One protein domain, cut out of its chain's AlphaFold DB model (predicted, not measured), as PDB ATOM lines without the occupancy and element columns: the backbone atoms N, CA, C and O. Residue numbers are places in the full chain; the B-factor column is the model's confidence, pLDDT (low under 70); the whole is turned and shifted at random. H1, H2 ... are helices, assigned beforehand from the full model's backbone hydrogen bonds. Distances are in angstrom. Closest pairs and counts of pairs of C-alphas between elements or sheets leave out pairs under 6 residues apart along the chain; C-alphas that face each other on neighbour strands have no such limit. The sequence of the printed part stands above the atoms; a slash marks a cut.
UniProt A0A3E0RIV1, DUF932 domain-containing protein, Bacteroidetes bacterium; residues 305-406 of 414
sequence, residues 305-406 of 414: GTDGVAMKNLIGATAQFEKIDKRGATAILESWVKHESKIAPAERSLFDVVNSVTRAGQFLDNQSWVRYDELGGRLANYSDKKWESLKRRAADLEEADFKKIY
ATOM      1  N   GLY A 305     174.272 183.825 122.146       94.50
ATOM      2  CA  GLY A 305     173.275 184.750 121.601       94.50
ATOM      3  C   GLY A 305     171.956 184.083 121.195       94.50
ATOM      4  O   GLY A 305     171.887 182.865 120.982       94.50
ATOM      5  N   THR A 306     170.890 184.883 121.108       95.25
ATOM      6  CA  THR A 306     169.543 184.411 120.729       95.25
ATOM      7  C   THR A 306     169.308 184.284 119.229       95.25
ATOM      8  O   THR A 306     168.279 183.733 118.843       95.25
ATOM      9  N   ASP A 307     170.207 184.800 118.390       93.12
ATOM     10  CA  ASP A 307     170.084 184.843 116.925       93.12
ATOM     11  C   ASP A 307     168.736 185.409 116.444       93.12
ATOM     12  O   ASP A 307     168.112 184.910 115.509       93.12
ATOM     13  N   GLY A 308     168.247 186.445 117.132       92.00
ATOM     14  CA  GLY A 308     166.984 187.114 116.809       92.00
ATOM     15  C   GLY A 308     165.725 186.412 117.327       92.00
ATOM     16  O   GLY A 308     164.632 186.964 117.198       92.00
ATOM     17  N   VAL A 309     165.836 185.241 117.966       96.44
ATOM     18  CA  VAL A 309     164.684 184.580 118.593       96.44
ATOM     19  C   VAL A 309     164.203 185.399 119.795       96.44
ATOM     20  O   VAL A 309     164.975 185.752 120.690       96.44
ATOM     21  N   ALA A 310     162.902 185.692 119.836       95.81
ATOM     22  CA  ALA A 310     162.309 186.493 120.898       95.81
ATOM     23  C   ALA A 310     162.421 185.809 122.274       95.81
ATOM     24  O   ALA A 310     162.150 184.615 122.423       95.81
ATOM     25  N   MET A 311     162.707 186.587 123.323       96.69
ATOM     26  CA  MET A 311     162.830 186.070 124.697       96.69
ATOM     27  C   MET A 311     161.569 185.359 125.198       96.69
ATOM     28  O   MET A 311     161.667 184.341 125.876       96.69
ATOM     29  N   LYS A 312     160.374 185.818 124.801       97.19
ATOM     30  CA  LYS A 312     159.107 185.127 125.100       97.19
ATOM     31  C   LYS A 312     159.092 183.692 124.561       97.19
ATOM     32  O   LYS A 312     158.566 182.794 125.218       97.19
ATOM     33  N   ASN A 313     159.663 183.468 123.382       98.19
ATOM     34  CA  ASN A 313     159.746 182.149 122.772       98.19
ATOM     35  C   ASN A 313     160.793 181.294 123.487       98.19
ATOM     36  O   ASN A 313     160.522 180.141 123.811       98.19
ATOM     37  N   LEU A 314     161.959 181.864 123.802       98.25
ATOM     38  CA  LEU A 314     163.030 181.161 124.515       98.25
ATOM     39  C   LEU A 314     162.606 180.732 125.920       98.25
ATOM     40  O   LEU A 314     162.841 179.588 126.308       98.25
ATOM     41  N   ILE A 315     161.915 181.601 126.658       98.12
ATOM     42  CA  ILE A 315     161.331 181.275 127.964       98.12
ATOM     43  C   ILE A 315     160.284 180.165 127.813       98.12
ATOM     44  O   ILE A 315     160.278 179.212 128.593       98.12
ATOM     45  N   GLY A 316     159.447 180.225 126.774       97.75
ATOM     46  CA  GLY A 316     158.437 179.199 126.521       97.75
ATOM     47  C   GLY A 316     159.041 177.837 126.172       97.75
ATOM     48  O   GLY A 316     158.605 176.811 126.696       97.75
ATOM     49  N   ALA A 317     160.086 177.816 125.345       97.88
ATOM     50  CA  ALA A 317     160.827 176.603 125.015       97.88
ATOM     51  C   ALA A 317     161.578 176.052 126.234       97.88
ATOM     52  O   ALA A 317     161.558 174.844 126.466       97.88
ATOM     53  N   THR A 318     162.164 176.931 127.055       97.81
ATOM     54  CA  THR A 318     162.787 176.569 128.339       97.81
ATOM     55  C   THR A 318     161.776 175.884 129.250       97.81
ATOM     56  O   THR A 318     162.057 174.806 129.773       97.81
ATOM     57  N   ALA A 319     160.570 176.446 129.378       97.19
ATOM     58  CA  ALA A 319     159.503 175.855 130.175       97.19
ATOM     59  C   ALA A 319     159.111 174.453 129.687       97.19
ATOM     60  O   ALA A 319     158.920 173.551 130.500       97.19
ATOM     61  N   GLN A 320     159.054 174.232 128.372       96.00
ATOM     62  CA  GLN A 320     158.777 172.908 127.810       96.00
ATOM     63  C   GLN A 320     159.921 171.912 128.058       96.00
ATOM     64  O   GLN A 320     159.661 170.786 128.484       96.00
ATOM     65  N   PHE A 321     161.171 172.315 127.819       95.19
ATOM     66  CA  PHE A 321     162.353 171.460 127.986       95.19
ATOM     67  C   PHE A 321     162.551 171.034 129.443       95.19
ATOM     68  O   PHE A 321     162.775 169.859 129.729       95.19
ATOM     69  N   GLU A 322     162.424 171.986 130.363       95.19
ATOM     70  CA  GLU A 322     162.689 171.794 131.791       95.19
ATOM     71  C   GLU A 322     161.409 171.460 132.582       95.19
ATOM     72  O   GLU A 322     161.424 171.396 133.813       95.19
ATOM     73  N   LYS A 323     160.299 171.193 131.872       95.31
ATOM     74  CA  LYS A 323     159.001 170.759 132.421       95.31
ATOM     75  C   LYS A 323     158.487 171.690 133.526       95.31
ATOM     76  O   LYS A 323     158.061 171.253 134.600       95.31
ATOM     77  N   ILE A 324     158.561 172.987 133.258       95.88
ATOM     78  CA  ILE A 324     158.035 174.045 134.117       95.88
ATOM     79  C   ILE A 324     156.528 174.139 133.872       95.88
ATOM     80  O   ILE A 324     156.060 174.046 132.737       95.88
ATOM     81  N   ASP A 325     155.757 174.281 134.945       94.44
ATOM     82  CA  ASP A 325     154.310 174.423 134.852       94.44
ATOM     83  C   ASP A 325     153.908 175.812 134.328       94.44
ATOM     84  O   ASP A 325     154.721 176.729 134.215       94.44
ATOM     85  N   LYS A 326     152.620 175.984 134.005       95.56
ATOM     86  CA  LYS A 326     152.117 177.239 133.426       95.56
ATOM     87  C   LYS A 326     152.364 178.453 134.313       95.56
ATOM     88  O   LYS A 326     152.719 179.520 133.817       95.56
ATOM     89  N   ARG A 327     152.143 178.289 135.621       94.31
ATOM     90  CA  ARG A 327     152.359 179.346 136.613       94.31
ATOM     91  C   ARG A 327     153.832 179.745 136.634       94.31
ATOM     92  O   ARG A 327     154.143 180.929 136.576       94.31
ATOM     93  N   GLY A 328     154.722 178.762 136.646       95.00
ATOM     94  CA  GLY A 328     156.152 178.979 136.616       95.00
ATOM     95  C   GLY A 328     156.666 179.651 135.352       95.00
ATOM     96  O   GLY A 328     157.388 180.642 135.420       95.00
ATOM     97  N   ALA A 329     156.234 179.169 134.187       96.94
ATOM     98  CA  ALA A 329     156.577 179.770 132.903       96.94
ATOM     99  C   ALA A 329     156.152 181.248 132.844       96.94
ATOM    100  O   ALA A 329     156.914 182.102 132.387       96.94
ATOM    101  N   THR A 330     154.955 181.564 133.352       96.56
ATOM    102  CA  THR A 330     154.468 182.945 133.432       96.56
ATOM    103  C   THR A 330     155.271 183.788 134.421       96.56
ATOM    104  O   THR A 330     155.604 184.919 134.084       96.56
ATOM    105  N   ALA A 331     155.668 183.250 135.579       95.88
ATOM    106  CA  ALA A 331     156.536 183.956 136.525       95.88
ATOM    107  C   ALA A 331     157.901 184.333 135.910       95.88
ATOM    108  O   ALA A 331     158.390 185.443 136.124       95.88
ATOM    109  N   ILE A 332     158.493 183.448 135.099       96.88
ATOM    110  CA  ILE A 332     159.753 183.720 134.378       96.88
ATOM    111  C   ILE A 332     159.549 184.820 133.337       96.88
ATOM    112  O   ILE A 332     160.338 185.763 133.265       96.88
ATOM    113  N   LEU A 333     158.472 184.734 132.552       97.00
ATOM    114  CA  LEU A 333     158.156 185.745 131.546       97.00
ATOM    115  C   LEU A 333     157.888 187.117 132.176       97.00
ATOM    116  O   LEU A 333     158.366 188.130 131.672       97.00
ATOM    117  N   GLU A 334     157.151 187.168 133.283       95.62
ATOM    118  CA  GLU A 334     156.925 188.413 134.017       95.62
ATOM    119  C   GLU A 334     158.214 188.979 134.599       95.62
ATOM    120  O   GLU A 334     158.419 190.186 134.522       95.62
ATOM    121  N   SER A 335     159.099 188.128 135.121       93.44
ATOM    122  CA  SER A 335     160.406 188.553 135.629       93.44
ATOM    123  C   SER A 335     161.255 189.206 134.541       93.44
ATOM    124  O   SER A 335     161.831 190.273 134.759       93.44
ATOM    125  N   TRP A 336     161.257 188.613 133.342       94.19
ATOM    126  CA  TRP A 336     161.878 189.204 132.160       94.19
ATOM    127  C   TRP A 336     161.290 190.584 131.843       94.19
ATOM    128  O   TRP A 336     162.012 191.576 131.760       94.19
ATOM    129  N   VAL A 337     159.966 190.673 131.696       93.56
ATOM    130  CA  VAL A 337     159.295 191.912 131.273       93.56
ATOM    131  C   VAL A 337     159.428 193.022 132.325       93.56
ATOM    132  O   VAL A 337     159.704 194.170 131.983       93.56
ATOM    133  N   LYS A 338     159.249 192.703 133.610       90.00
ATOM    134  CA  LYS A 338     159.213 193.693 134.697       90.00
ATOM    135  C   LYS A 338     160.602 194.152 135.143       90.00
ATOM    136  O   LYS A 338     160.731 195.319 135.531       90.00
ATOM    137  N   HIS A 339     161.612 193.280 135.089       86.31
ATOM    138  CA  HIS A 339     162.923 193.532 135.697       86.31
ATOM    139  C   HIS A 339     164.069 193.404 134.694       86.31
ATOM    140  O   HIS A 339     164.724 194.398 134.392       86.31
ATOM    141  N   GLU A 340     164.292 192.209 134.148       87.19
ATOM    142  CA  GLU A 340     165.547 191.908 133.443       87.19
ATOM    143  C   GLU A 340     165.650 192.615 132.079       87.19
ATOM    144  O   GLU A 340     166.713 193.115 131.713       87.19
ATOM    145  N   SER A 341     164.538 192.776 131.355       88.56
ATOM    146  CA  SER A 341     164.525 193.429 130.035       88.56
ATOM    147  C   SER A 341     164.981 194.895 130.060       88.56
ATOM    148  O   SER A 341     165.509 195.385 129.061       88.56
ATOM    149  N   LYS A 342     164.806 195.577 131.203       84.88
ATOM    150  CA  LYS A 342     165.147 196.995 131.407       84.88
ATOM    151  C   LYS A 342     166.647 197.241 131.545       84.88
ATOM    152  O   LYS A 342     167.088 198.362 131.324       84.88
ATOM    153  N   ILE A 343     167.399 196.219 131.946       78.44
ATOM    154  CA  ILE A 343     168.834 196.324 132.244       78.44
ATOM    155  C   ILE A 343     169.698 195.477 131.315       78.44
ATOM    156  O   ILE A 343     170.916 195.625 131.306       78.44
ATOM    157  N   ALA A 344     169.092 194.566 130.558       80.94
ATOM    158  CA  ALA A 344     169.833 193.705 129.659       80.94
ATOM    159  C   ALA A 344     170.165 194.428 128.326       80.94
ATOM    160  O   ALA A 344     169.370 195.265 127.871       80.94
ATOM    161  N   PRO A 345     171.294 194.089 127.677       80.94
ATOM    162  CA  PRO A 345     171.771 194.731 126.446       80.94
ATOM    163  C   PRO A 345     170.856 194.473 125.244       80.94
ATOM    164  O   PRO A 345     170.009 193.591 125.288       80.94
ATOM    165  N   ALA A 346     171.013 195.228 124.151       83.06
ATOM    166  CA  ALA A 346     170.201 195.032 122.944       83.06
ATOM    167  C   ALA A 346     170.310 193.596 122.396       83.06
ATOM    168  O   ALA A 346     169.291 192.973 122.085       83.06
ATOM    169  N   GLU A 347     171.533 193.066 122.341       86.38
ATOM    170  CA  GLU A 347     171.811 191.672 121.999       86.38
ATOM    171  C   GLU A 347     171.526 190.771 123.197       86.38
ATOM    172  O   GLU A 347     172.150 190.893 124.248       86.38
ATOM    173  N   ARG A 348     170.555 189.870 123.044       93.06
ATOM    174  CA  ARG A 348     170.139 188.956 124.111       93.06
ATOM    175  C   ARG A 348     170.894 187.638 124.017       93.06
ATOM    176  O   ARG A 348     171.336 187.238 122.938       93.06
ATOM    177  N   SER A 349     170.968 186.915 125.127       94.25
ATOM    178  CA  SER A 349     171.655 185.621 125.213       94.25
ATOM    179  C   SER A 349     170.999 184.664 126.213       94.25
ATOM    180  O   SER A 349     170.028 185.002 126.894       94.25
ATOM    181  N   LEU A 350     171.546 183.451 126.338       94.50
ATOM    182  CA  LEU A 350     171.157 182.502 127.386       94.50
ATOM    183  C   LEU A 350     171.265 183.115 128.794       94.50
ATOM    184  O   LEU A 350     170.451 182.792 129.658       94.50
ATOM    185  N   PHE A 351     172.207 184.039 129.008       90.31
ATOM    186  CA  PHE A 351     172.345 184.792 130.258       90.31
ATOM    187  C   PHE A 351     171.031 185.455 130.700       90.31
ATOM    188  O   PHE A 351     170.656 185.387 131.871       90.31
ATOM    189  N   ASP A 352     170.271 186.016 129.761       91.62
ATOM    190  CA  ASP A 352     169.005 186.692 130.047       91.62
ATOM    191  C   ASP A 352     167.904 185.720 130.489       91.62
ATOM    192  O   ASP A 352     167.062 186.051 131.330       91.62
ATOM    193  N   VAL A 353     167.923 184.488 129.967       94.88
ATOM    194  CA  VAL A 353     167.010 183.421 130.401       94.88
ATOM    195  C   VAL A 353     167.359 182.991 131.826       94.88
ATOM    196  O   VAL A 353     166.460 182.886 132.660       94.88
ATOM    197  N   VAL A 354     168.649 182.799 132.130       91.94
ATOM    198  CA  VAL A 354     169.123 182.441 133.482       91.94
ATOM    199  C   VAL A 354     168.720 183.499 134.509       91.94
ATOM    200  O   VAL A 354     168.163 183.162 135.557       91.94
ATOM    201  N   ASN A 355     168.921 184.779 134.194       88.44
ATOM    202  CA  ASN A 355     168.527 185.871 135.085       88.44
ATOM    203  C   ASN A 355     167.012 185.929 135.285       88.44
ATOM    204  O   ASN A 355     166.548 186.080 136.411       88.44
ATOM    205  N   SER A 356     166.227 185.733 134.222       92.88
ATOM    206  CA  SER A 356     164.760 185.726 134.318       92.88
ATOM    207  C   SER A 356     164.245 184.585 135.196       92.88
ATOM    208  O   SER A 356     163.293 184.763 135.955       92.88
ATOM    209  N   VAL A 357     164.878 183.413 135.108       93.25
ATOM    210  CA  VAL A 357     164.541 182.244 135.926       93.25
ATOM    211  C   VAL A 357     164.838 182.500 137.399       93.25
ATOM    212  O   VAL A 357     163.953 182.348 138.238       93.25
ATOM    213  N   THR A 358     166.060 182.913 137.722       89.00
ATOM    214  CA  THR A 358     166.472 183.145 139.118       89.00
ATOM    215  C   THR A 358     165.706 184.312 139.745       89.00
ATOM    216  O   THR A 358     165.291 184.243 140.901       89.00
ATOM    217  N   ARG A 359     165.397 185.356 138.959       88.38
ATOM    218  CA  ARG A 359     164.520 186.455 139.379       88.38
ATOM    219  C   ARG A 359     163.119 185.970 139.738       88.38
ATOM    220  O   ARG A 359     162.594 186.378 140.770       88.38
ATOM    221  N   ALA A 360     162.530 185.085 138.933       91.31
ATOM    222  CA  ALA A 360     161.197 184.551 139.204       91.31
ATOM    223  C   ALA A 360     161.137 183.808 140.538       91.31
ATOM    224  O   ALA A 360     160.165 183.964 141.274       91.31
ATOM    225  N   GLY A 361     162.192 183.061 140.878       87.88
ATOM    226  CA  GLY A 361     162.293 182.343 142.146       87.88
ATOM    227  C   GLY A 361     162.090 183.237 143.376       87.88
ATOM    228  O   GLY A 361     161.442 182.809 144.326       87.88
ATOM    229  N   GLN A 362     162.556 184.490 143.345       82.31
ATOM    230  CA  GLN A 362     162.472 185.417 144.487       82.31
ATOM    231  C   GLN A 362     161.041 185.753 144.913       82.31
ATOM    232  O   GLN A 362     160.781 185.978 146.096       82.31
ATOM    233  N   PHE A 363     160.125 185.790 143.948       85.25
ATOM    234  CA  PHE A 363     158.723 186.150 144.152       85.25
ATOM    235  C   PHE A 363     157.826 184.937 144.420       85.25
ATOM    236  O   PHE A 363     156.618 185.083 144.605       85.25
ATOM    237  N   LEU A 364     158.395 183.730 144.406       85.69
ATOM    238  CA  LEU A 364     157.680 182.489 144.673       85.69
ATOM    239  C   LEU A 364     157.951 181.996 146.107       85.69
ATOM    240  O   LEU A 364     158.693 182.595 146.895       85.69
ATOM    241  N   ASP A 365     157.297 180.892 146.469       83.44
ATOM    242  CA  ASP A 365     157.522 180.216 147.745       83.44
ATOM    243  C   ASP A 365     158.956 179.660 147.853       83.44
ATOM    244  O   ASP A 365     159.663 179.515 146.856       83.44
ATOM    245  N   ASN A 366     159.391 179.316 149.067       78.19
ATOM    246  CA  ASN A 366     160.781 178.924 149.347       78.19
ATOM    247  C   ASN A 366     161.236 177.718 148.511       78.19
ATOM    248  O   ASN A 366     162.388 177.658 148.084       78.19
ATOM    249  N   GLN A 367     160.340 176.754 148.277       79.62
ATOM    250  CA  GLN A 367     160.670 175.557 147.513       79.62
ATOM    251  C   GLN A 367     160.809 175.887 146.027       79.62
ATOM    252  O   GLN A 367     161.742 175.419 145.371       79.62
ATOM    253  N   SER A 368     159.895 176.706 145.507       84.62
ATOM    254  CA  SER A 368     160.002 177.240 144.154       84.62
ATOM    255  C   SER A 368     161.275 178.068 143.984       84.62
ATOM    256  O   SER A 368     161.961 177.887 142.989       84.62
ATOM    257  N   TRP A 369     161.660 178.890 144.958       83.94
ATOM    258  CA  TRP A 369     162.877 179.694 144.877       83.94
ATOM    259  C   TRP A 369     164.135 178.853 144.577       83.94
ATOM    260  O   TRP A 369     164.742 179.038 143.523       83.94
ATOM    261  N   VAL A 370     164.480 177.859 145.408       79.75
ATOM    262  CA  VAL A 370     165.672 177.015 145.139       79.75
ATOM    263  C   VAL A 370     165.528 176.205 143.871       79.75
ATOM    264  O   VAL A 370     166.501 176.049 143.145       79.75
ATOM    265  N   ARG A 371     164.326 175.706 143.554       86.31
ATOM    266  CA  ARG A 371     164.117 174.977 142.297       86.31
ATOM    267  C   ARG A 371     164.504 175.835 141.087       86.31
ATOM    268  O   ARG A 371     164.980 175.291 140.088       86.31
ATOM    269  N   TYR A 372     164.271 177.142 141.162       90.06
ATOM    270  CA  TYR A 372     164.576 178.085 140.093       90.06
ATOM    271  C   TYR A 372     166.046 178.502 140.125       90.06
ATOM    272  O   TYR A 372     166.649 178.578 139.060       90.06
ATOM    273  N   ASP A 373     166.664 178.639 141.297       84.88
ATOM    274  CA  ASP A 373     168.113 178.850 141.397       84.88
ATOM    275  C   ASP A 373     168.905 177.636 140.871       84.88
ATOM    276  O   ASP A 373     169.853 177.807 140.101       84.88
ATOM    277  N   GLU A 374     168.479 176.407 141.195       86.12
ATOM    278  CA  GLU A 374     169.021 175.156 140.638       86.12
ATOM    279  C   GLU A 374     168.767 175.059 139.124       86.12
ATOM    280  O   GLU A 374     169.598 174.543 138.376       86.12
ATOM    281  N   LEU A 375     167.612 175.535 138.639       90.75
ATOM    282  CA  LEU A 375     167.348 175.614 137.202       90.75
ATOM    283  C   LEU A 375     168.291 176.613 136.527       90.75
ATOM    284  O   LEU A 375     168.865 176.275 135.497       90.75
ATOM    285  N   GLY A 376     168.487 177.798 137.106       89.00
ATOM    286  CA  GLY A 376     169.433 178.795 136.612       89.00
ATOM    287  C   GLY A 376     170.836 178.213 136.455       89.00
ATOM    288  O   GLY A 376     171.449 178.372 135.403       89.00
ATOM    289  N   GLY A 377     171.300 177.440 137.440       85.12
ATOM    290  CA  GLY A 377     172.578 176.741 137.336       85.12
ATOM    291  C   GLY A 377     172.624 175.655 136.271       85.12
ATOM    292  O   GLY A 377     173.582 175.587 135.502       85.12
ATOM    293  N   ARG A 378     171.573 174.835 136.139       89.19
ATOM    294  CA  ARG A 378     171.496 173.865 135.031       89.19
ATOM    295  C   ARG A 378     171.556 174.551 133.673       89.19
ATOM    296  O   ARG A 378     172.231 174.048 132.782       89.19
ATOM    297  N   LEU A 379     170.858 175.676 133.514       90.94
ATOM    298  CA  LEU A 379     170.873 176.479 132.292       90.94
ATOM    299  C   LEU A 379     172.269 177.053 132.017       90.94
ATOM    300  O   LEU A 379     172.728 176.976 130.882       90.94
ATOM    301  N   ALA A 380     172.973 177.545 133.040       87.81
ATOM    302  CA  ALA A 380     174.349 178.026 132.901       87.81
ATOM    303  C   ALA A 380     175.312 176.940 132.378       87.81
ATOM    304  O   ALA A 380     176.266 177.246 131.668       87.81
ATOM    305  N   ASN A 381     175.013 175.665 132.644       87.38
ATOM    306  CA  ASN A 381     175.775 174.512 132.161       87.38
ATOM    307  C   ASN A 381     175.286 173.948 130.807       87.38
ATOM    308  O   ASN A 381     175.650 172.834 130.420       87.38
ATOM    309  N   TYR A 382     174.448 174.668 130.053       91.31
ATOM    310  CA  TYR A 382     174.030 174.210 128.724       91.31
ATOM    311  C   TYR A 382     175.192 174.207 127.726       91.31
ATOM    312  O   TYR A 382     175.804 175.237 127.428       91.31
ATOM    313  N   SER A 383     175.413 173.050 127.098       92.81
ATOM    314  CA  SER A 383     176.267 172.957 125.912       92.81
ATOM    315  C   SER A 383     175.684 173.758 124.745       92.81
ATOM    316  O   SER A 383     174.472 173.977 124.679       92.81
ATOM    317  N   ASP A 384     176.528 174.151 123.786       94.06
ATOM    318  CA  ASP A 384     176.075 174.845 122.569       94.06
ATOM    319  C   ASP A 384     174.992 174.046 121.850       94.06
ATOM    320  O   ASP A 384     173.935 174.573 121.531       94.06
ATOM    321  N   LYS A 385     175.173 172.728 121.727       96.25
ATOM    322  CA  LYS A 385     174.166 171.837 121.137       96.25
ATOM    323  C   LYS A 385     172.813 171.917 121.854       96.25
ATOM    324  O   LYS A 385     171.773 171.894 121.193       96.25
ATOM    325  N   LYS A 386     172.802 171.974 123.194       95.69
ATOM    326  CA  LYS A 386     171.552 172.081 123.963       95.69
ATOM    327  C   LYS A 386     170.913 173.458 123.766       95.69
ATOM    328  O   LYS A 386     169.698 173.525 123.588       95.69
ATOM    329  N   TRP A 387     171.717 174.521 123.728       96.75
ATOM    330  CA  TRP A 387     171.243 175.874 123.432       96.75
ATOM    331  C   TRP A 387     170.655 175.998 122.021       96.75
ATOM    332  O   TRP A 387     169.521 176.444 121.877       96.75
ATOM    333  N   GLU A 388     171.347 175.499 120.995       97.31
ATOM    334  CA  GLU A 388     170.855 175.479 119.610       97.31
ATOM    335  C   GLU A 388     169.543 174.705 119.470       97.31
ATOM    336  O   GLU A 388     168.610 175.140 118.792       97.31
ATOM    337  N   SER A 389     169.426 173.563 120.155       97.06
ATOM    338  CA  SER A 389     168.181 172.796 120.167       97.06
ATOM    339  C   SER A 389     167.028 173.574 120.802       97.06
ATOM    340  O   SER A 389     165.892 173.462 120.335       97.06
ATOM    341  N   LEU A 390     167.301 174.336 121.863       97.75
ATOM    342  CA  LEU A 390     166.301 175.164 122.526       97.75
ATOM    343  C   LEU A 390     165.891 176.340 121.636       97.75
ATOM    344  O   LEU A 390     164.694 176.571 121.480       97.75
ATOM    345  N   LYS A 391     166.849 177.023 120.996       97.44
ATOM    346  CA  LYS A 391     166.575 178.100 120.029       97.44
ATOM    347  C   LYS A 391     165.709 177.622 118.873       97.44
ATOM    348  O   LYS A 391     164.715 178.270 118.565       97.44
ATOM    349  N   ARG A 392     166.022 176.461 118.287       97.31
ATOM    350  CA  ARG A 392     165.201 175.870 117.221       97.31
ATOM    351  C   ARG A 392     163.773 175.629 117.696       97.31
ATOM    352  O   ARG A 392     162.835 176.086 117.058       97.31
ATOM    353  N   ARG A 393     163.610 175.003 118.868       96.81
ATOM    354  CA  ARG A 393     162.277 174.798 119.444       96.81
ATOM    355  C   ARG A 393     161.543 176.119 119.669       96.81
ATOM    356  O   ARG A 393     160.344 176.177 119.440       96.81
ATOM    357  N   ALA A 394     162.241 177.142 120.150       97.62
ATOM    358  CA  ALA A 394     161.675 178.459 120.403       97.62
ATOM    359  C   ALA A 394     161.236 179.162 119.110       97.62
ATOM    360  O   ALA A 394     160.171 179.778 119.095       97.62
ATOM    361  N   ALA A 395     162.014 179.054 118.034       97.00
ATOM    362  CA  ALA A 395     161.656 179.602 116.728       97.00
ATOM    363  C   ALA A 395     160.362 178.978 116.173       97.00
ATOM    364  O   ALA A 395     159.571 179.684 115.556       97.00
ATOM    365  N   ASP A 396     160.111 177.701 116.477       96.25
ATOM    366  CA  ASP A 396     158.906 176.973 116.060       96.25
ATOM    367  C   ASP A 396     157.663 177.262 116.932       96.25
ATOM    368  O   ASP A 396     156.607 176.676 116.698       96.25
ATOM    369  N   LEU A 397     157.769 178.085 117.988       96.88
ATOM    370  CA  LEU A 397     156.628 178.386 118.861       96.88
ATOM    371  C   LEU A 397     155.730 179.471 118.272       96.88
ATOM    372  O   LEU A 397     156.166 180.596 118.019       96.88
ATOM    373  N   GLU A 398     154.438 179.160 118.204       94.25
ATOM    374  CA  GLU A 398     153.405 180.069 117.717       94.25
ATOM    375  C   GLU A 398     152.473 180.555 118.839       94.25
ATOM    376  O   GLU A 398     152.485 180.081 119.980       94.25
ATOM    377  N   GLU A 399     151.589 181.504 118.516       90.44
ATOM    378  CA  GLU A 399     150.659 182.088 119.486       90.44
ATOM    379  C   GLU A 399     149.738 181.048 120.151       90.44
ATOM    380  O   GLU A 399     149.434 181.138 121.346       90.44
ATOM    381  N   ALA A 400     149.335 180.018 119.402       93.12
ATOM    382  CA  ALA A 400     148.525 178.921 119.918       93.12
ATOM    383  C   ALA A 400     149.251 178.110 121.009       93.12
ATOM    384  O   ALA A 400     148.612 177.649 121.962       93.12
ATOM    385  N   ASP A 401     150.578 177.978 120.920       94.50
ATOM    386  CA  ASP A 401     151.380 177.287 121.929       94.50
ATOM    387  C   ASP A 401     151.466 178.089 123.223       94.50
ATOM    388  O   ASP A 401     151.410 177.517 124.313       94.50
ATOM    389  N   PHE A 402     151.511 179.421 123.140       94.81
ATOM    390  CA  PHE A 402     151.595 180.275 124.325       94.81
ATOM    391  C   PHE A 402     150.404 180.106 125.272       94.81
ATOM    392  O   PHE A 402     150.592 180.161 126.485       94.81
ATOM    393  N   LYS A 403     149.207 179.787 124.762       92.94
ATOM    394  CA  LYS A 403     148.031 179.461 125.599       92.94
ATOM    395  C   LYS A 403     148.196 178.145 126.374       92.94
ATOM    396  O   LYS A 403     147.571 177.936 127.420       92.94
ATOM    397  N   LYS A 404     149.031 177.233 125.869       93.88
ATOM    398  CA  LYS A 404     149.375 175.955 126.511       93.88
ATOM    399  C   LYS A 404     150.591 176.068 127.430       93.88
ATOM    400  O   LYS A 404     150.717 175.246 128.332       93.88
ATOM    401  N   ILE A 405     151.447 177.064 127.223       96.38
ATOM    402  CA  ILE A 405     152.677 177.268 127.997       96.38
ATOM    403  C   ILE A 405     152.451 178.211 129.181       96.38
ATOM    404  O   ILE A 405     152.926 177.925 130.271       96.38
ATOM    405  N   TYR A 406     151.714 179.304 128.996       96.81
ATOM    406  CA  TYR A 406     151.532 180.343 130.012       96.81
ATOM    407  C   TYR A 406     150.153 180.252 130.680       96.81
ATOM    408  O   TYR A 406     149.190 179.762 130.083       96.81
TER     409      TYR A 406
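Overview. This is residues 305 to 406 of the 414 residues of the protein "DUF932 domain-containing protein" of Bacteroidetes bacterium (UniProt A0A3E0RIV1). Two helical hairpins, H1 with H2 and H3 with H4, pack crosswise, with H1 in the core of the whole. H3 crosses H2, and H4 packs on H3 alone; H5 crosses H1 on the side away from H2, and the short H6 packs on H1 too. The printed part has 102 residues with six named helices, H1 to H6 in order along the chain, and no named strand; its class is all helix. It is compact, with a radius of gyration of the C-alphas of 12.4 A, and rounded, spanning 33 by 28 by 26 A.

Arrangement. The longest helix, H4, residues 366 to 380, touches H3, residues 350 to 362, at a shallow tilt of 9 degrees, opposite ways. They form a hairpin, and their closest C-alphas, Gly 361 and Trp 369, are 3.8 A apart. H3 touches H2, residues 326 to 338, with the C-alphas of Trp 336 and Ser 356 closest at 5.0 A; at 71 degrees they are only just about perpendicular. H2 forms a hairpin with H1, residues 311 to 321: they touch through residues 328 to 333 of H2 at a shallow tilt of 26 degrees, opposite ways, and their closest C-alphas, Ala 319 and Ala 329, are 5.6 A apart. H1 is the hub, touching four helices. It only just touches H3, with 3 pairs of C-alphas within 8 A, the closest Ile 315 and Val 353 at 6.5 A. H5, residues 384 to 395, touches H1 with residues 390 to 395, the closest C-alphas being Asn 313 and Ala 394 at 4.8 A; the steep tilt of 67 degrees is only just short of about perpendicular. H6, residues 399 to 405, touches H1 at a steep tilt of 47 degrees, with the C-alphas of Gly 316 and Ile 405 closest at 6.3 A. H4 and H1 are apart. In H1, H2, H4 and H5 every O i to N i+4 pair is within hydrogen-bond range; in H3 8 of 9 are, and in H6 1 of 3, beside 3 of 4 O i to N i+3 pairs.

Along the chain. H4 is 21.3 A long from first to last C-alpha, beginning at C-alpha 366 (160.781, 178.924, 149.347). H3 is 19.4 A, H2 18.0 A, H5 16.3 A and H1 15.0 A long. H1 begins at C-alpha 311 (162.830, 186.070, 124.697), and H6 ends at C-alpha 405 (152.677, 177.268, 127.997).

Size, cuts and confidence. The two C-alphas farthest apart are those of Asp 307 and Asn 366, at 34.2 A. The printed part has no cut. The link from H2 to H3, 11 residues, is long. The mean pLDDT of the printed part is 92.0, and no printed residue is under 70.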